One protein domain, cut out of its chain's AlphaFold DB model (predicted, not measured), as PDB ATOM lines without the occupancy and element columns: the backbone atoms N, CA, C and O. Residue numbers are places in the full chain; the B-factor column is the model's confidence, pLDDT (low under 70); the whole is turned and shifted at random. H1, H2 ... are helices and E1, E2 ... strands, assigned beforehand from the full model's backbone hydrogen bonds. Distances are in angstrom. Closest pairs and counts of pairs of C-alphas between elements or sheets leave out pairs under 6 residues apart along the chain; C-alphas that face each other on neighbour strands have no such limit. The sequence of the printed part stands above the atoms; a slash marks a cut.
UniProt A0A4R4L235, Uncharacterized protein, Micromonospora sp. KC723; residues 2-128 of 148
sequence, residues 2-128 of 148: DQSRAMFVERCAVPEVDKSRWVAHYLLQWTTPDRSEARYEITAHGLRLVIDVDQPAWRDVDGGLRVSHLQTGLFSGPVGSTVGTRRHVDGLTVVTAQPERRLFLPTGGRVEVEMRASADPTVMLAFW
ATOM      1  N   ASP A   2     -12.121 -20.803 -43.739       64.38
ATOM      2  CA  ASP A   2     -12.717 -22.036 -43.224       64.38
ATOM      3  C   ASP A   2     -13.770 -21.717 -42.145       64.38
ATOM      4  O   ASP A   2     -13.431 -21.297 -41.041       64.38
ATOM      5  N   GLN A   3     -15.054 -21.870 -42.483       63.91
ATOM      6  CA  GLN A   3     -16.176 -21.654 -41.558       63.91
ATOM      7  C   GLN A   3     -16.515 -22.903 -40.727       63.91
ATOM      8  O   GLN A   3     -17.411 -22.840 -39.890       63.91
ATOM      9  N   SER A   4     -15.808 -24.027 -40.906       67.00
ATOM     10  CA  SER A   4     -16.131 -25.308 -40.251       67.00
ATOM     11  C   SER A   4     -16.016 -25.291 -38.721       67.00
ATOM     12  O   SER A   4     -16.559 -26.165 -38.052       67.00
ATOM     13  N   ARG A   5     -15.344 -24.281 -38.151       78.56
ATOM     14  CA  ARG A   5     -15.189 -24.085 -36.697       78.56
ATOM     15  C   ARG A   5     -16.022 -22.928 -36.142       78.56
ATOM     16  O   ARG A   5     -15.880 -22.587 -34.968       78.56
ATOM     17  N   ALA A   6     -16.851 -22.291 -36.965       80.69
ATOM     18  CA  ALA A   6     -17.656 -21.162 -36.529       80.69
ATOM     19  C   ALA A   6     -18.824 -21.638 -35.651       80.69
ATOM     20  O   ALA A   6     -19.656 -22.431 -36.082       80.69
ATOM     21  N   MET A   7     -18.902 -21.122 -34.422       87.69
ATOM     22  CA  MET A   7     -20.006 -21.412 -33.493       87.69
ATOM     23  C   MET A   7     -21.299 -20.682 -33.876       87.69
ATOM     24  O   MET A   7     -22.384 -21.060 -33.447       87.69
ATOM     25  N   PHE A   8     -21.176 -19.618 -34.670       89.75
ATOM     26  CA  PHE A   8     -22.282 -18.799 -35.129       89.75
ATOM     27  C   PHE A   8     -21.947 -18.249 -36.514       89.75
ATOM     28  O   PHE A   8     -20.942 -17.563 -36.688       89.75
ATOM     29  N   VAL A   9     -22.794 -18.544 -37.498       90.88
ATOM     30  CA  VAL A   9     -22.696 -17.992 -38.857       90.88
ATOM     31  C   VAL A   9     -24.062 -17.483 -39.256       90.88
ATOM     32  O   VAL A   9     -25.001 -18.267 -39.347       90.88
ATOM     33  N   GLU A  10     -24.214 -16.180 -39.432       89.38
ATOM     34  CA  GLU A  10     -25.435 -15.598 -39.983       89.38
ATOM     35  C   GLU A  10     -25.139 -15.062 -41.377       89.38
ATOM     36  O   GLU A  10     -24.157 -14.349 -41.574       89.38
ATOM     37  N   ARG A  11     -25.973 -15.443 -42.343       86.19
ATOM     38  CA  ARG A  11     -25.885 -14.963 -43.729       86.19
ATOM     39  C   ARG A  11     -27.130 -14.194 -44.150       86.19
ATOM     40  O   ARG A  11     -27.086 -13.558 -45.195       86.19
ATOM     41  N   CYS A  12     -28.210 -14.272 -43.367       84.06
ATOM     42  CA  CYS A  12     -29.522 -13.724 -43.685       84.06
ATOM     43  C   CYS A  12     -29.931 -14.116 -45.111       84.06
ATOM     44  O   CYS A  12     -30.063 -13.267 -45.978       84.06
ATOM     45  N   ALA A  13     -30.031 -15.421 -45.375       83.00
ATOM     46  CA  ALA A  13     -30.320 -15.961 -46.710       83.00
ATOM     47  C   ALA A  13     -31.809 -16.299 -46.928       83.00
ATOM     48  O   ALA A  13     -32.186 -16.804 -47.982       83.00
ATOM     49  N   VAL A  14     -32.644 -16.058 -45.918       82.50
ATOM     50  CA  VAL A  14     -34.095 -16.288 -45.919       82.50
ATOM     51  C   VAL A  14     -34.815 -14.968 -45.632       82.50
ATOM     52  O   VAL A  14     -34.179 -14.085 -45.078       82.50
ATOM     53  N   PRO A  15     -36.102 -14.791 -45.976       82.88
ATOM     54  CA  PRO A  15     -36.757 -13.474 -45.978       82.88
ATOM     55  C   PRO A  15     -36.979 -12.811 -44.609       82.88
ATOM     56  O   PRO A  15     -37.411 -11.665 -44.564       82.88
ATOM     57  N   GLU A  16     -36.687 -13.497 -43.505       90.00
ATOM     58  CA  GLU A  16     -36.762 -12.951 -42.147       90.00
ATOM     59  C   GLU A  16     -35.527 -13.353 -41.339       90.00
ATOM     60  O   GLU A  16     -34.930 -14.405 -41.577       90.00
ATOM     61  N   VAL A  17     -35.153 -12.543 -40.345       93.06
ATOM     62  CA  VAL A  17     -34.098 -12.947 -39.408       93.06
ATOM     63  C   VAL A  17     -34.582 -14.091 -38.520       93.06
ATOM     64  O   VAL A  17     -35.719 -14.102 -38.045       93.06
ATOM     65  N   ASP A  18     -33.697 -15.048 -38.250       93.31
ATOM     66  CA  ASP A  18     -34.002 -16.159 -37.356       93.31
ATOM     67  C   ASP A  18     -34.179 -15.658 -35.912       93.31
ATOM     68  O   ASP A  18     -33.223 -15.266 -35.236       93.31
ATOM     69  N   LYS A  19     -35.422 -15.696 -35.424       93.19
ATOM     70  CA  LYS A  19     -35.812 -15.235 -34.080       93.19
ATOM     71  C   LYS A  19     -35.250 -16.103 -32.948       93.19
ATOM     72  O   LYS A  19     -35.296 -15.687 -31.790       93.19
ATOM     73  N   SER A  20     -34.716 -17.289 -33.254       93.12
ATOM     74  CA  SER A  20     -33.957 -18.099 -32.292       93.12
ATOM     75  C   SER A  20     -32.523 -17.590 -32.095       93.12
ATOM     76  O   SER A  20     -31.856 -17.974 -31.139       93.12
ATOM     77  N   ARG A  21     -32.058 -16.688 -32.968       94.56
ATOM     78  CA  ARG A  21     -30.696 -16.137 -32.977       94.56
ATOM     79  C   ARG A  21     -30.663 -14.642 -32.703       94.56
ATOM     80  O   ARG A  21     -29.722 -14.155 -32.079       94.56
ATOM     81  N   TRP A  22     -31.701 -13.935 -33.143       96.81
ATOM     82  CA  TRP A  22     -31.786 -12.486 -33.091       96.81
ATOM     83  C   TRP A  22     -33.072 -11.999 -32.441       96.81
ATOM     84  O   TRP A  22     -34.162 -12.525 -32.655       96.81
ATOM     85  N   VAL A  23     -32.943 -10.905 -31.703       97.00
ATOM     86  CA  VAL A  23     -34.044 -10.062 -31.257       97.00
ATOM     87  C   VAL A  23     -34.001  -8.797 -32.098       97.00
ATOM     88  O   VAL A  23     -33.054  -8.016 -31.998       97.00
ATOM     89  N   ALA A  24     -35.029  -8.611 -32.922       97.38
ATOM     90  CA  ALA A  24     -35.164  -7.491 -33.852       97.38
ATOM     91  C   ALA A  24     -35.811  -6.260 -33.201       97.38
ATOM     92  O   ALA A  24     -36.687  -5.628 -33.779       97.38
ATOM     93  N   HIS A  25     -35.391  -5.947 -31.976       97.69
ATOM     94  CA  HIS A  25     -35.822  -4.750 -31.267       97.69
ATOM     95  C   HIS A  25     -34.634  -4.081 -30.580       97.69
ATOM     96  O   HIS A  25     -33.859  -4.747 -29.884       97.69
ATOM     97  N   TYR A  26     -34.520  -2.761 -30.711       97.31
ATOM     98  CA  TYR A  26     -33.562  -1.980 -29.937       97.31
ATOM     99  C   TYR A  26     -34.103  -1.718 -28.531       97.31
ATOM    100  O   TYR A  26     -35.052  -0.955 -28.363       97.31
ATOM    101  N   LEU A  27     -33.496  -2.364 -27.526       95.75
ATOM    102  CA  LEU A  27     -33.734  -2.113 -26.097       95.75
ATOM    103  C   LEU A  27     -35.222  -1.916 -25.737       95.75
ATOM    104  O   LEU A  27     -35.596  -0.941 -25.078       95.75
ATOM    105  N   LEU A  28     -36.070  -2.839 -26.207       96.88
ATOM    106  CA  LEU A  28     -37.533  -2.770 -26.100       96.88
ATOM    107  C   LEU A  28     -38.018  -2.512 -24.671       96.88
ATOM    108  O   LEU A  28     -39.019  -1.836 -24.476       96.88
ATOM    109  N   GLN A  29     -37.294  -2.983 -23.657       96.56
ATOM    110  CA  GLN A  29     -37.681  -2.773 -22.269       96.56
ATOM    111  C   GLN A  29     -37.843  -1.301 -21.874       96.56
ATOM    112  O   GLN A  29     -38.629  -1.004 -20.982       96.56
ATOM    113  N   TRP A  30     -37.165  -0.376 -22.555       97.19
ATOM    114  CA  TRP A  30     -37.200   1.056 -22.245       97.19
ATOM    115  C   TRP A  30     -38.202   1.850 -23.092       97.19
ATOM    116  O   TRP A  30     -38.265   3.072 -22.974       97.19
ATOM    117  N   THR A  31     -38.961   1.183 -23.963       97.25
ATOM    118  CA  THR A  31     -39.907   1.821 -24.888       97.25
ATOM    119  C   THR A  31     -41.063   0.875 -25.244       97.25
ATOM    120  O   THR A  31     -41.305  -0.104 -24.539       97.25
ATOM    121  N   THR A  32     -41.810   1.168 -26.306       97.00
ATOM    122  CA  THR A  32     -42.907   0.354 -26.838       97.00
ATOM    123  C   THR A  32     -42.473  -0.489 -28.055       97.00
ATOM    124  O   THR A  32     -41.458  -0.192 -28.700       97.00
ATOM    125  N   PRO A  33     -43.212  -1.565 -28.398       96.56
ATOM    126  CA  PRO A  33     -42.914  -2.408 -29.561       96.56
ATOM    127  C   PRO A  33     -42.757  -1.641 -30.877       96.56
ATOM    128  O   PRO A  33     -41.740  -1.797 -31.548       96.56
ATOM    129  N   ASP A  34     -43.694  -0.744 -31.183       95.81
ATOM    130  CA  ASP A  34     -43.730   0.058 -32.412       95.81
ATOM    131  C   ASP A  34     -42.525   1.001 -32.574       95.81
ATOM    132  O   ASP A  34     -42.147   1.343 -33.693       95.81
ATOM    133  N   ARG A  35     -41.880   1.394 -31.467       97.50
ATOM    134  CA  ARG A  35     -40.732   2.321 -31.468       97.50
ATOM    135  C   ARG A  35     -39.376   1.634 -31.451       97.50
ATOM    136  O   ARG A  35     -38.354   2.284 -31.653       97.50
ATOM    137  N   SER A  36     -39.349   0.339 -31.156       97.50
ATOM    138  CA  SER A  36     -38.107  -0.428 -31.023       97.50
ATOM    139  C   SER A  36     -37.881  -1.415 -32.155       97.50
ATOM    140  O   SER A  36     -36.743  -1.856 -32.316       97.50
ATOM    141  N   GLU A  37     -38.931  -1.792 -32.889       97.69
ATOM    142  CA  GLU A  37     -38.856  -2.765 -33.975       97.69
ATOM    143  C   GLU A  37     -37.827  -2.348 -35.031       97.69
ATOM    144  O   GLU A  37     -37.796  -1.212 -35.512       97.69
ATOM    145  N   ALA A  38     -36.946  -3.284 -35.378       97.94
ATOM    146  CA  ALA A  38     -35.974  -3.078 -36.430       97.94
ATOM    147  C   ALA A  38     -36.655  -3.183 -37.796       97.94
ATOM    148  O   ALA A  38     -37.241  -4.212 -38.124       97.94
ATOM    149  N   ARG A  39     -36.481  -2.157 -38.628       97.25
ATOM    150  CA  ARG A  39     -36.781  -2.226 -40.052       97.25
ATOM    151  C   ARG A  39     -35.558  -2.750 -40.784       97.25
ATOM    152  O   ARG A  39     -34.435  -2.273 -40.588       97.25
ATOM    153  N   TYR A  40     -35.761  -3.772 -41.600       96.75
ATOM    154  CA  TYR A  40     -34.689  -4.373 -42.371       96.75
ATOM    155  C   TYR A  40     -35.208  -5.043 -43.637       96.75
ATOM    156  O   TYR A  40     -36.365  -5.443 -43.728       96.75
ATOM    157  N   GLU A  41     -34.303  -5.208 -44.590       95.44
ATOM    158  CA  GLU A  41     -34.512  -5.957 -45.821       95.44
ATOM    159  C   GLU A  41     -33.446  -7.041 -45.920       95.44
ATOM    160  O   GLU A  41     -32.275  -6.821 -45.595       95.44
ATOM    161  N   ILE A  42     -33.832  -8.215 -46.404       94.38
ATOM    162  CA  ILE A  42     -32.881  -9.265 -46.745       94.38
ATOM    163  C   ILE A  42     -32.681  -9.257 -48.256       94.38
ATOM    164  O   ILE A  42     -33.610  -9.464 -49.033       94.38
ATOM    165  N   THR A  43     -31.450  -8.964 -48.664       91.94
ATOM    166  CA  THR A  43     -31.054  -8.769 -50.061       91.94
ATOM    167  C   THR A  43     -30.121  -9.889 -50.516       91.94
ATOM    168  O   THR A  43     -29.597 -10.652 -49.706       91.94
ATOM    169  N   ALA A  44     -29.809  -9.937 -51.814       89.50
ATOM    170  CA  ALA A  44     -28.780 -10.840 -52.341       89.50
ATOM    171  C   ALA A  44     -27.381 -10.619 -51.719       89.50
ATOM    172  O   ALA A  44     -26.522 -11.492 -51.817       89.50
ATOM    173  N   HIS A  45     -27.149  -9.467 -51.080       87.19
ATOM    174  CA  HIS A  45     -25.891  -9.105 -50.424       87.19
ATOM    175  C   HIS A  45     -25.941  -9.250 -48.892       87.19
ATOM    176  O   HIS A  45     -24.988  -8.874 -48.217       87.19
ATOM    177  N   GLY A  46     -27.036  -9.789 -48.346       91.94
ATOM    178  CA  GLY A  46     -27.250  -9.966 -46.911       91.94
ATOM    179  C   GLY A  46     -28.255  -8.976 -46.322       91.94
ATOM    180  O   GLY A  46     -29.111  -8.431 -47.026       91.94
ATOM    181  N   LEU A  47     -28.157  -8.773 -45.008       95.56
ATOM    182  CA  LEU A  47     -29.063  -7.933 -44.229       95.56
ATOM    183  C   LEU A  47     -28.784  -6.444 -44.439       95.56
ATOM    184  O   LEU A  47     -27.673  -5.965 -44.208       95.56
ATOM    185  N   ARG A  48     -29.832  -5.696 -44.767       95.81
ATOM    186  CA  ARG A  48     -29.837  -4.238 -44.798       95.81
ATOM    187  C   ARG A  48     -30.724  -3.712 -43.681       95.81
ATOM    188  O   ARG A  48     -31.931  -3.896 -43.728       95.81
ATOM    189  N   LEU A  49     -30.136  -3.043 -42.697       96.94
ATOM    190  CA  LEU A  49     -30.894  -2.279 -41.701       96.94
ATOM    191  C   LEU A  49     -31.342  -0.953 -42.326       96.94
ATOM    192  O   LEU A  49     -30.558  -0.311 -43.029       96.94
ATOM    193  N   VAL A  50     -32.589  -0.561 -42.077       96.38
ATOM    194  CA  VAL A  50     -33.215   0.624 -42.674       96.38
ATOM    195  C   VAL A  50     -33.670   1.562 -41.562       96.38
ATOM    196  O   VAL A  50     -34.152   1.115 -40.530       96.38
ATOM    197  N   ILE A  51     -33.492   2.867 -41.766       96.31
ATOM    198  CA  ILE A  51     -34.125   3.906 -40.956       96.31
ATOM    199  C   ILE A  51     -34.892   4.797 -41.924       96.31
ATOM    200  O   ILE A  51     -34.281   5.574 -42.656       96.31
ATOM    201  N   ASP A  52     -36.214   4.666 -41.943       93.50
ATOM    202  CA  ASP A  52     -37.060   5.465 -42.829       93.50
ATOM    203  C   ASP A  52     -37.483   6.790 -42.189       93.50
ATOM    204  O   ASP A  52     -37.417   7.004 -40.973       93.50
ATOM    205  N   VAL A  53     -37.968   7.699 -43.035       92.31
ATOM    206  CA  VAL A  53     -38.444   9.022 -42.618       92.31
ATOM    207  C   VAL A  53     -39.595   8.950 -41.610       92.31
ATOM    208  O   VAL A  53     -39.669   9.800 -40.720       92.31
ATOM    209  N   ASP A  54     -40.452   7.934 -41.723       95.25
ATOM    210  CA  ASP A  54     -41.615   7.688 -40.868       95.25
ATOM    211  C   ASP A  54     -41.292   6.803 -39.655       95.25
ATOM    212  O   ASP A  54     -42.160   6.581 -38.812       95.25
ATOM    213  N   GLN A  55     -40.059   6.303 -39.535       96.50
ATOM    214  CA  GLN A  55     -39.671   5.524 -38.371       96.50
ATOM    215  C   GLN A  55     -39.668   6.421 -37.124       96.50
ATOM    216  O   GLN A  55     -38.983   7.454 -37.109       96.50
ATOM    217  N   PRO A  56     -40.418   6.053 -36.070       96.12
ATOM    218  CA  PRO A  56     -40.492   6.860 -34.865       96.12
ATOM    219  C   PRO A  56     -39.137   6.907 -34.156       96.12
ATOM    220  O   PRO A  56     -38.310   6.000 -34.260       96.12
ATOM    221  N   ALA A  57     -38.922   7.971 -33.382       97.06
ATOM    222  CA  ALA A  57     -37.813   8.001 -32.441       97.06
ATOM    223  C   ALA A  57     -37.979   6.865 -31.421       97.06
ATOM    224  O   ALA A  57     -39.083   6.649 -30.918       97.06
ATOM    225  N   TRP A  58     -36.889   6.190 -31.067       97.06
ATOM    226  CA  TRP A  58     -36.873   5.079 -30.118       97.06
ATOM    227  C   TRP A  58     -37.500   5.461 -28.775       97.06
ATOM    228  O   TRP A  58     -38.346   4.735 -28.260       97.06
ATOM    229  N   ARG A  59     -37.157   6.643 -28.251       94.75
ATOM    230  CA  ARG A  59     -37.830   7.297 -27.118       94.75
ATOM    231  C   ARG A  59     -37.937   8.793 -27.385       94.75
ATOM    232  O   ARG A  59     -37.029   9.380 -27.969       94.75
ATOM    233  N   ASP A  60     -39.018   9.418 -26.917       90.06
ATOM    234  CA  ASP A  60     -39.255  10.861 -27.123       90.06
ATOM    235  C   ASP A  60     -38.165  11.733 -26.492       90.06
ATOM    236  O   ASP A  60     -37.828  12.793 -27.011       90.06
ATOM    237  N   VAL A  61     -37.592  11.267 -25.382       89.62
ATOM    238  CA  VAL A  61     -36.631  12.027 -24.575       89.62
ATOM    239  C   VAL A  61     -35.169  11.855 -25.012       89.62
ATOM    240  O   VAL A  61     -34.313  12.571 -24.508       89.62
ATOM    241  N   ASP A  62     -34.860  10.958 -25.960       88.75
ATOM    242  CA  ASP A  62     -33.485  10.715 -26.452       88.75
ATOM    243  C   ASP A  62     -33.155  11.501 -27.726       88.75
ATOM    244  O   ASP A  62     -32.590  10.968 -28.684       88.75
ATOM    245  N   GLY A  63     -33.547  12.773 -27.780       87.06
ATOM    246  CA  GLY A  63     -33.114  13.674 -28.854       87.06
ATOM    247  C   GLY A  63     -33.492  13.216 -30.269       87.06
ATOM    248  O   GLY A  63     -32.807  13.565 -31.225       87.06
ATOM    249  N   GLY A  64     -34.557  12.421 -30.414       92.56
ATOM    250  CA  GLY A  64     -35.028  11.950 -31.714       92.56
ATOM    251  C   GLY A  64     -34.244  10.778 -32.316       92.56
ATOM    252  O   GLY A  64     -34.403  10.527 -33.510       92.56
ATOM    253  N   LEU A  65     -33.429  10.054 -31.533       94.69
ATOM    254  CA  LEU A  65     -32.710   8.859 -31.993       94.69
ATOM    255  C   LEU A  65     -33.663   7.858 -32.663       94.69
ATOM    256  O   LEU A  65     -34.605   7.382 -32.036       94.69
ATOM    257  N   ARG A  66     -33.372   7.484 -33.910       97.19
ATOM    258  CA  ARG A  66     -34.035   6.400 -34.650       97.19
ATOM    259  C   ARG A  66     -33.020   5.305 -34.912       97.19
ATOM    260  O   ARG A  66     -31.853   5.592 -35.163       97.19
ATOM    261  N   VAL A  67     -33.451   4.055 -34.831       97.44
ATOM    262  CA  VAL A  67     -32.525   2.927 -34.860       97.44
ATOM    263  C   VAL A  67     -33.225   1.658 -35.310       97.44
ATOM    264  O   VAL A  67     -34.343   1.360 -34.900       97.44
ATOM    265  N   SER A  68     -32.531   0.882 -36.133       98.00
ATOM    266  CA  SER A  68     -32.864  -0.509 -36.408       98.00
ATOM    267  C   SER A  68     -31.674  -1.368 -36.039       98.00
ATOM    268  O   SER A  68     -30.543  -1.079 -36.421       98.00
ATOM    269  N   HIS A  69     -31.922  -2.369 -35.200       97.75
ATOM    270  CA  HIS A  69     -30.881  -3.078 -34.472       97.75
ATOM    271  C   HIS A  69     -31.290  -4.519 -34.206       97.75
ATOM    272  O   HIS A  69     -32.439  -4.797 -33.861       97.75
ATOM    273  N   LEU A  70     -30.311  -5.412 -34.298       97.25
ATOM    274  CA  LEU A  70     -30.439  -6.798 -33.882       97.25
ATOM    275  C   LEU A  70     -29.525  -7.053 -32.687       97.25
ATOM    276  O   LEU A  70     -28.385  -6.597 -32.665       97.25
ATOM    277  N   GLN A  71     -30.008  -7.827 -31.722       96.19
ATOM    278  CA  GLN A  71     -29.210  -8.282 -30.582       96.19
ATOM    279  C   GLN A  71     -29.400  -9.764 -30.311       96.19
ATOM    280  O   GLN A  71     -30.416 -10.351 -30.674       96.19
ATOM    281  N   THR A  72     -28.425 -10.363 -29.637       95.94
ATOM    282  CA  THR A  72     -28.412 -11.792 -29.302       95.94
ATOM    283  C   THR A  72     -28.801 -12.070 -27.848       95.94
ATOM    284  O   THR A  72     -28.746 -13.214 -27.394       95.94
ATOM    285  N   GLY A  73     -29.219 -11.045 -27.105       93.69
ATOM    286  CA  GLY A  73     -29.777 -11.206 -25.771       93.69
ATOM    287  C   GLY A  73     -30.376  -9.921 -25.214       93.69
ATOM    288  O   GLY A  73     -30.068  -8.831 -25.690       93.69
ATOM    289  N   LEU A  74     -31.264 -10.080 -24.236       92.94
ATOM    290  CA  LEU A  74     -31.865  -9.013 -23.433       92.94
ATOM    291  C   LEU A  74     -32.571  -9.617 -22.215       92.94
ATOM    292  O   LEU A  74     -32.934 -10.793 -22.218       92.94
ATOM    293  N   PHE A  75     -32.829  -8.784 -21.215       93.38
ATOM    294  CA  PHE A  75     -33.785  -9.059 -20.147       93.38
ATOM    295  C   PHE A  75     -34.306  -7.742 -19.566       93.38
ATOM    296  O   PHE A  75     -33.681  -6.682 -19.724       93.38
ATOM    297  N   SER A  76     -35.418  -7.819 -18.840       95.00
ATOM    298  CA  SER A  76     -35.837  -6.759 -17.929       95.00
ATOM    299  C   SER A  76     -36.530  -7.307 -16.686       95.00
ATOM    300  O   SER A  76     -36.982  -8.449 -16.651       95.00
ATOM    301  N   GLY A  77     -36.646  -6.456 -15.669       93.75
ATOM    302  CA  GLY A  77     -37.609  -6.632 -14.590       93.75
ATOM    303  C   GLY A  77     -39.036  -6.262 -15.025       93.75
ATOM    304  O   GLY A  77     -39.287  -6.025 -16.215       93.75
ATOM    305  N   PRO A  78     -39.982  -6.191 -14.072       95.88
ATOM    306  CA  PRO A  78     -41.357  -5.784 -14.348       95.88
ATOM    307  C   PRO A  78     -41.444  -4.312 -14.779       95.88
ATOM    308  O   PRO A  78     -40.538  -3.516 -14.510       95.88
ATOM    309  N   VAL A  79     -42.561  -3.946 -15.413       97.44
ATOM    310  CA  VAL A  79     -42.884  -2.555 -15.775       97.44
ATOM    311  C   VAL A  79     -42.765  -1.642 -14.549       97.44
ATOM    312  O   VAL A  79     -43.170  -2.010 -13.448       97.44
ATOM    313  N   GLY A  80     -42.171  -0.464 -14.736       96.62
ATOM    314  CA  GLY A  80     -41.892   0.514 -13.683       96.62
ATOM    315  C   GLY A  80     -40.619   0.249 -12.872       96.62
ATOM    316  O   GLY A  80     -40.154   1.149 -12.175       96.62
ATOM    317  N   SER A  81     -40.010  -0.938 -12.972       95.69
ATOM    318  CA  SER A  81     -38.710  -1.203 -12.342       95.69
ATOM    319  C   SER A  81     -37.562  -0.532 -13.100       95.69
ATOM    320  O   SER A  81     -37.698  -0.190 -14.270       95.69
ATOM    321  N   THR A  82     -36.402  -0.394 -12.459       93.94
ATOM    322  CA  THR A  82     -35.167   0.117 -13.085       93.94
ATOM    323  C   THR A  82     -34.221  -0.999 -13.542       93.94
ATOM    324  O   THR A  82     -33.038  -0.770 -13.798       93.94
ATOM    325  N   VAL A  83     -34.725  -2.235 -13.613       93.00
ATOM    326  CA  VAL A  83     -33.934  -3.433 -13.909       93.00
ATOM    327  C   VAL A  83     -34.049  -3.773 -15.389       93.00
ATOM    328  O   VAL A  83     -35.125  -4.101 -15.883       93.00
ATOM    329  N   GLY A  84     -32.925  -3.751 -16.095       92.25
ATOM    330  CA  GLY A  84     -32.845  -4.176 -17.484       92.25
ATOM    331  C   GLY A  84     -31.467  -3.924 -18.071       92.25
ATOM    332  O   GLY A  84     -30.670  -3.168 -17.514       92.25
ATOM    333  N   THR A  85     -31.201  -4.569 -19.203       91.19
ATOM    334  CA  THR A  85     -29.926  -4.414 -19.917       91.19
ATOM    335  C   THR A  85     -29.726  -2.993 -20.444       91.19
ATOM    336  O   THR A  85     -30.694  -2.320 -20.819       91.19
ATOM    337  N   ARG A  86     -28.462  -2.568 -20.541       89.62
ATOM    338  CA  ARG A  86     -28.022  -1.357 -21.247       89.62
ATOM    339  C   ARG A  86     -28.724  -0.098 -20.759       89.62
ATOM    340  O   ARG A  86     -29.313   0.651 -21.536       89.62
ATOM    341  N   ARG A  87     -28.649   0.136 -19.454       86.62
ATOM    342  CA  ARG A  87     -29.047   1.419 -18.867       86.62
ATOM    343  C   ARG A  87     -28.047   2.482 -19.306       86.62
ATOM    344  O   ARG A  87     -26.861   2.369 -19.010       86.62
ATOM    345  N   HIS A  88     -28.521   3.489 -20.029       84.50
ATOM    346  CA  HIS A  88     -27.684   4.590 -20.519       84.50
ATOM    347  C   HIS A  88     -27.939   5.913 -19.794       84.50
ATOM    348  O   HIS A  88     -27.154   6.843 -19.945       84.50
ATOM    349  N   VAL A  89     -29.011   5.989 -19.002       88.31
ATOM    350  CA  VAL A  89     -29.338   7.125 -18.133       88.31
ATOM    351  C   VAL A  89     -29.833   6.627 -16.779       88.31
ATOM    352  O   VAL A  89     -30.446   5.558 -16.682       88.31
ATOM    353  N   ASP A  90     -29.585   7.417 -15.738       86.94
ATOM    354  CA  ASP A  90     -30.052   7.112 -14.388       86.94
ATOM    355  C   ASP A  90     -31.579   7.198 -14.289       86.94
ATOM    356  O   ASP A  90     -32.226   8.033 -14.922       86.94
ATOM    357  N   GLY A  91     -32.164   6.313 -13.480       88.94
ATOM    358  CA  GLY A  91     -33.608   6.295 -13.227       88.94
ATOM    359  C   GLY A  91     -34.461   5.769 -14.383       88.94
ATOM    360  O   GLY A  91     -35.683   5.877 -14.323       88.94
ATOM    361  N   LEU A  92     -33.851   5.188 -15.419       92.75
ATOM    362  CA  LEU A  92     -34.577   4.591 -16.533       92.75
ATOM    363  C   LEU A  92     -35.511   3.468 -16.059       92.75
ATOM    364  O   LEU A  92     -35.054   2.513 -15.428       92.75
ATOM    365  N   THR A  93     -36.805   3.577 -16.366       95.88
ATOM    366  CA  THR A  93     -37.829   2.608 -15.954       95.88
ATOM    367  C   THR A  93     -38.326   1.758 -17.117       95.88
ATOM    368  O   THR A  93     -38.431   2.213 -18.256       95.88
ATOM    369  N   VAL A  94     -38.632   0.494 -16.824       97.38
ATOM    370  CA  VAL A  94     -39.154  -0.462 -17.800       97.38
ATOM    371  C   VAL A  94     -40.552  -0.032 -18.240       97.38
ATOM    372  O   VAL A  94     -41.447   0.118 -17.410       97.38
ATOM    373  N   VAL A  95     -40.745   0.103 -19.549       97.44
ATOM    374  CA  VAL A  95     -42.031   0.378 -20.204       97.44
ATOM    375  C   VAL A  95     -42.668  -0.923 -20.690       97.44
ATOM    376  O   VAL A  95     -43.847  -1.160 -20.439       97.44
ATOM    377  N   THR A  96     -41.880  -1.803 -21.316       97.75
ATOM    378  CA  THR A  96     -42.352  -3.097 -21.834       97.75
ATOM    379  C   THR A  96     -41.552  -4.238 -21.219       97.75
ATOM    380  O   THR A  96     -40.421  -4.482 -21.624       97.75
ATOM    381  N   ALA A  97     -42.122  -4.983 -20.270       96.88
ATOM    382  CA  ALA A  97     -41.410  -6.102 -19.647       96.88
ATOM    383  C   ALA A  97     -40.947  -7.145 -20.687       96.88
ATOM    384  O   ALA A  97     -41.719  -7.548 -21.556       96.88
ATOM    385  N   GLN A  98     -39.687  -7.572 -20.592       94.88
ATOM    386  CA  GLN A  98     -39.047  -8.528 -21.491       94.88
ATOM    387  C   GLN A  98     -38.620  -9.786 -20.738       94.88
ATOM    388  O   GLN A  98     -37.897  -9.675 -19.742       94.88
ATOM    389  N   PRO A  99     -38.993 -10.987 -21.221       92.69
ATOM    390  CA  PRO A  99     -38.407 -12.208 -20.700       92.69
ATOM    391  C   PRO A  99     -36.914 -12.222 -21.014       92.69
ATOM    392  O   PRO A  99     -36.459 -11.668 -22.019       92.69
ATOM    393  N   GLU A 100     -36.157 -12.908 -20.171       92.81
ATOM    394  CA  GLU A 100     -34.754 -13.148 -20.444       92.81
ATOM    395  C   GLU A 100     -34.587 -13.992 -21.714       92.81
ATOM    396  O   GLU A 100     -35.183 -15.061 -21.862       92.81
ATOM    397  N   ARG A 101     -33.749 -13.512 -22.637       93.25
ATOM    398  CA  ARG A 101     -33.296 -14.277 -23.800       93.25
ATOM    399  C   ARG A 101     -31.779 -14.248 -23.861       93.25
ATOM    400  O   ARG A 101     -31.173 -13.181 -23.915       93.25
ATOM    401  N   ARG A 102     -31.182 -15.436 -23.911       93.31
ATOM    402  CA  ARG A 102     -29.744 -15.661 -24.083       93.31
ATOM    403  C   ARG A 102     -29.545 -16.484 -25.357       93.31
ATOM    404  O   ARG A 102     -29.518 -17.706 -25.294       93.31
ATOM    405  N   LEU A 103     -29.506 -15.826 -26.516       94.69
ATOM    406  CA  LEU A 103     -29.476 -16.514 -27.815       94.69
ATOM    407  C   LEU A 103     -28.044 -16.873 -28.216       94.69
ATOM    408  O   LEU A 103     -27.750 -18.018 -28.543       94.69
ATOM    409  N   PHE A 104     -27.130 -15.905 -28.143       94.19
ATOM    410  CA  PHE A 104     -25.710 -16.135 -28.399       94.19
ATOM    411  C   PHE A 104     -24.846 -15.173 -27.578       94.19
ATOM    412  O   PHE A 104     -24.824 -13.971 -27.842       94.19
ATOM    413  N   LEU A 105     -24.148 -15.715 -26.576       92.94
ATOM    414  CA  LEU A 105     -23.329 -14.972 -25.612       92.94
ATOM    415  C   LEU A 105     -21.929 -15.606 -25.516       92.94
ATOM    416  O   LEU A 105     -21.647 -16.341 -24.566       92.94
ATOM    417  N   PRO A 106     -21.053 -15.407 -26.519       91.62
ATOM    418  CA  PRO A 106     -19.705 -15.963 -26.480       91.62
ATOM    419  C   PRO A 106     -18.879 -15.277 -25.383       91.62
ATOM    420  O   PRO A 106     -18.914 -14.058 -25.237       91.62
ATOM    421  N   THR A 107     -18.089 -16.049 -24.639       90.25
ATOM    422  CA  THR A 107     -17.176 -15.526 -23.602       90.25
ATOM    423  C   THR A 107     -15.810 -15.116 -24.158       90.25
ATOM    424  O   THR A 107     -15.014 -14.487 -23.466       90.25
ATOM    425  N   GLY A 108     -15.531 -15.466 -25.414       89.25
ATOM    426  CA  GLY A 108     -14.304 -15.139 -26.123       89.25
ATOM    427  C   GLY A 108     -14.284 -15.769 -27.513       89.25
ATOM    428  O   GLY A 108     -15.158 -16.561 -27.866       89.25
ATOM    429  N   GLY A 109     -13.282 -15.406 -28.310       91.44
ATOM    430  CA  GLY A 109     -13.099 -15.912 -29.669       91.44
ATOM    431  C   GLY A 109     -12.858 -14.794 -30.677       91.44
ATOM    432  O   GLY A 109     -12.571 -13.656 -30.312       91.44
ATOM    433  N   ARG A 110     -12.964 -15.137 -31.963       92.50
ATOM    434  CA  ARG A 110     -12.849 -14.186 -33.070       92.50
ATOM    435  C   ARG A 110     -14.232 -13.900 -33.631       92.50
ATOM    436  O   ARG A 110     -14.980 -14.828 -33.927       92.50
ATOM    437  N   VAL A 111     -14.528 -12.619 -33.808       92.88
ATOM    438  CA  VAL A 111     -15.714 -12.163 -34.522       92.88
ATOM    439  C   VAL A 111     -15.269 -11.487 -35.805       92.88
ATOM    440  O   VAL A 111     -14.338 -10.685 -35.806       92.88
ATOM    441  N   GLU A 112     -15.936 -11.838 -36.892       93.94
ATOM    442  CA  GLU A 112     -15.721 -11.249 -38.203       93.94
ATOM    443  C   GLU A 112     -17.069 -10.823 -38.756       93.94
ATOM    444  O   GLU A 112     -18.044 -11.573 -38.690       93.94
ATOM    445  N   VAL A 113     -17.115  -9.606 -39.282       93.12
ATOM    446  CA  VAL A 113     -18.309  -9.034 -39.885       93.12
ATOM    447  C   VAL A 113     -17.888  -8.221 -41.099       93.12
ATOM    448  O   VAL A 113     -16.913  -7.470 -41.051       93.12
ATOM    449  N   GLU A 114     -18.616  -8.389 -42.195       94.62
ATOM    450  CA  GLU A 114     -18.510  -7.528 -43.365       94.62
ATOM    451  C   GLU A 114     -19.686  -6.554 -43.331       94.62
ATOM    452  O   GLU A 114     -20.841  -6.967 -43.228       94.62
ATOM    453  N   MET A 115     -19.394  -5.254 -43.342       94.81
ATOM    454  CA  MET A 115     -20.398  -4.205 -43.174       94.81
ATOM    455  C   MET A 115     -20.147  -3.069 -44.154       94.81
ATOM    456  O   MET A 115     -19.004  -2.693 -44.410       94.81
ATOM    457  N   ARG A 116     -21.231  -2.467 -44.647       95.25
ATOM    458  CA  ARG A 116     -21.190  -1.259 -45.469       95.25
ATOM    459  C   ARG A 116     -22.133  -0.213 -44.891       95.25
ATOM    460  O   ARG A 116     -23.333  -0.452 -44.797       95.25
ATOM    461  N   ALA A 117     -21.584   0.944 -44.536       93.44
ATOM    462  CA  ALA A 117     -22.356   2.081 -44.048       93.44
ATOM    463  C   ALA A 117     -22.949   2.911 -45.200       93.44
ATOM    464  O   ALA A 117     -22.460   2.874 -46.336       93.44
ATOM    465  N   SER A 118     -23.991   3.682 -44.885       92.56
ATOM    466  CA  SER A 118     -24.438   4.792 -45.732       92.56
ATOM    467  C   SER A 118     -23.349   5.872 -45.807       92.56
ATOM    468  O   SER A 118     -22.533   5.994 -44.897       92.56
ATOM    469  N   ALA A 119     -23.349   6.663 -46.883       94.56
ATOM    470  CA  ALA A 119     -22.511   7.861 -46.991       94.56
ATOM    471  C   ALA A 119     -23.144   9.089 -46.304       94.56
ATOM    472  O   ALA A 119     -22.520  10.146 -46.249       94.56
ATOM    473  N   ASP A 120     -24.384   8.964 -45.824       94.06
ATOM    474  CA  ASP A 120     -25.078  10.028 -45.103       94.06
ATOM    475  C   ASP A 120     -24.352  10.330 -43.778       94.06
ATOM    476  O   ASP A 120     -24.239   9.435 -42.935       94.06
ATOM    477  N   PRO A 121     -23.872  11.569 -43.559       93.19
ATOM    478  CA  PRO A 121     -23.104  11.925 -42.367       93.19
ATOM    479  C   PRO A 121     -23.934  11.918 -41.076       93.19
ATOM    480  O   PRO A 121     -23.369  12.009 -39.989       93.19
ATOM    481  N   THR A 122     -25.262  11.844 -41.175       91.06
ATOM    482  CA  THR A 122     -26.173  11.782 -40.025       91.06
ATOM    483  C   THR A 122     -26.445  10.351 -39.560       91.06
ATOM    484  O   THR A 122     -27.073  10.149 -38.521       91.06
ATOM    485  N   VAL A 123     -25.955   9.352 -40.300       93.44
ATOM    486  CA  VAL A 123     -26.191   7.933 -40.028       93.44
ATOM    487  C   VAL A 123     -24.903   7.264 -39.570       93.44
ATOM    488  O   VAL A 123     -23.861   7.348 -40.214       93.44
ATOM    489  N   MET A 124     -24.996   6.518 -38.473       95.19
ATOM    490  CA  MET A 124     -23.916   5.675 -37.977       95.19
ATOM    491  C   MET A 124     -24.301   4.204 -38.124       95.19
ATOM    492  O   MET A 124     -25.389   3.795 -37.724       95.19
ATOM    493  N   LEU A 125     -23.378   3.399 -38.651       97.00
ATOM    494  CA  LEU A 125     -23.452   1.942 -38.605       97.00
ATOM    495  C   LEU A 125     -22.425   1.440 -37.597       97.00
ATOM    496  O   LEU A 125     -21.258   1.821 -37.665       97.00
ATOM    497  N   ALA A 126     -22.846   0.574 -36.681       96.12
ATOM    498  CA  ALA A 126     -21.954   0.045 -35.667       96.12
ATOM    499  C   ALA A 126     -22.232  -1.434 -35.376       96.12
ATOM    500  O   ALA A 126     -23.352  -1.924 -35.502       96.12
ATOM    501  N   PHE A 127     -21.164  -2.122 -34.984       96.44
ATOM    502  CA  PHE A 127     -21.158  -3.477 -34.452       96.44
ATOM    503  C   PHE A 127     -20.338  -3.449 -33.165       96.44
ATOM    504  O   PHE A 127     -19.219  -2.937 -33.154       96.44
ATOM    505  N   TRP A 128     -20.892  -3.963 -32.073       95.06
ATOM    506  CA  TRP A 128     -20.243  -3.922 -30.766       95.06
ATOM    507  C   TRP A 128     -20.672  -5.110 -29.909       95.06
ATOM    508  O   TRP A 128     -21.694  -5.745 -30.163       95.06
TER     509      TRP A 128
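This is residues 2 to 128 of the 148 residues of an uncharacterized protein of Micromonospora sp. KC723 (UniProt A0A4R4L235). This domain has little regular structure: two long winding stretches with no named element, residues 2 to 32 and residues 51 to 128, make most of it, with one small antiparallel hairpin, E1 and E2, off to one side and a short helix, H1, just before it in the chain. The printed part has 127 residues; H1, E1 and E2 follow in that order and hold only 14 of them, class mixed. It is compact, with a radius of gyration of the C-alphas of 15.7 A and spans of 47 by 34 by 24 A.

E1, residues 39 to 43, and E2, residues 46 to 50, form a hairpin, antiparallel at 152 degrees; N 41 and O 48 are 2.8 A apart, within hydrogen-bond range. H1, residues 33 to 36, is apart from E2 and too short for an O i to N i+4 pair. Residues 73 to 74 pair with 101 to 102, antiparallel.

E1 is 13.3 A long, E2 12.9 A and H1 5.4 A. C-alpha 33 is at (-42.914, -2.408, -29.561), C-alpha 50 at (-33.215, 0.624, -42.674).

The C-alphas farthest apart, of Asp 2 and Gly 80, are 47.2 A apart. The printed part has no cut; both links are tight. Residues 2 to 4 have pLDDT under 70.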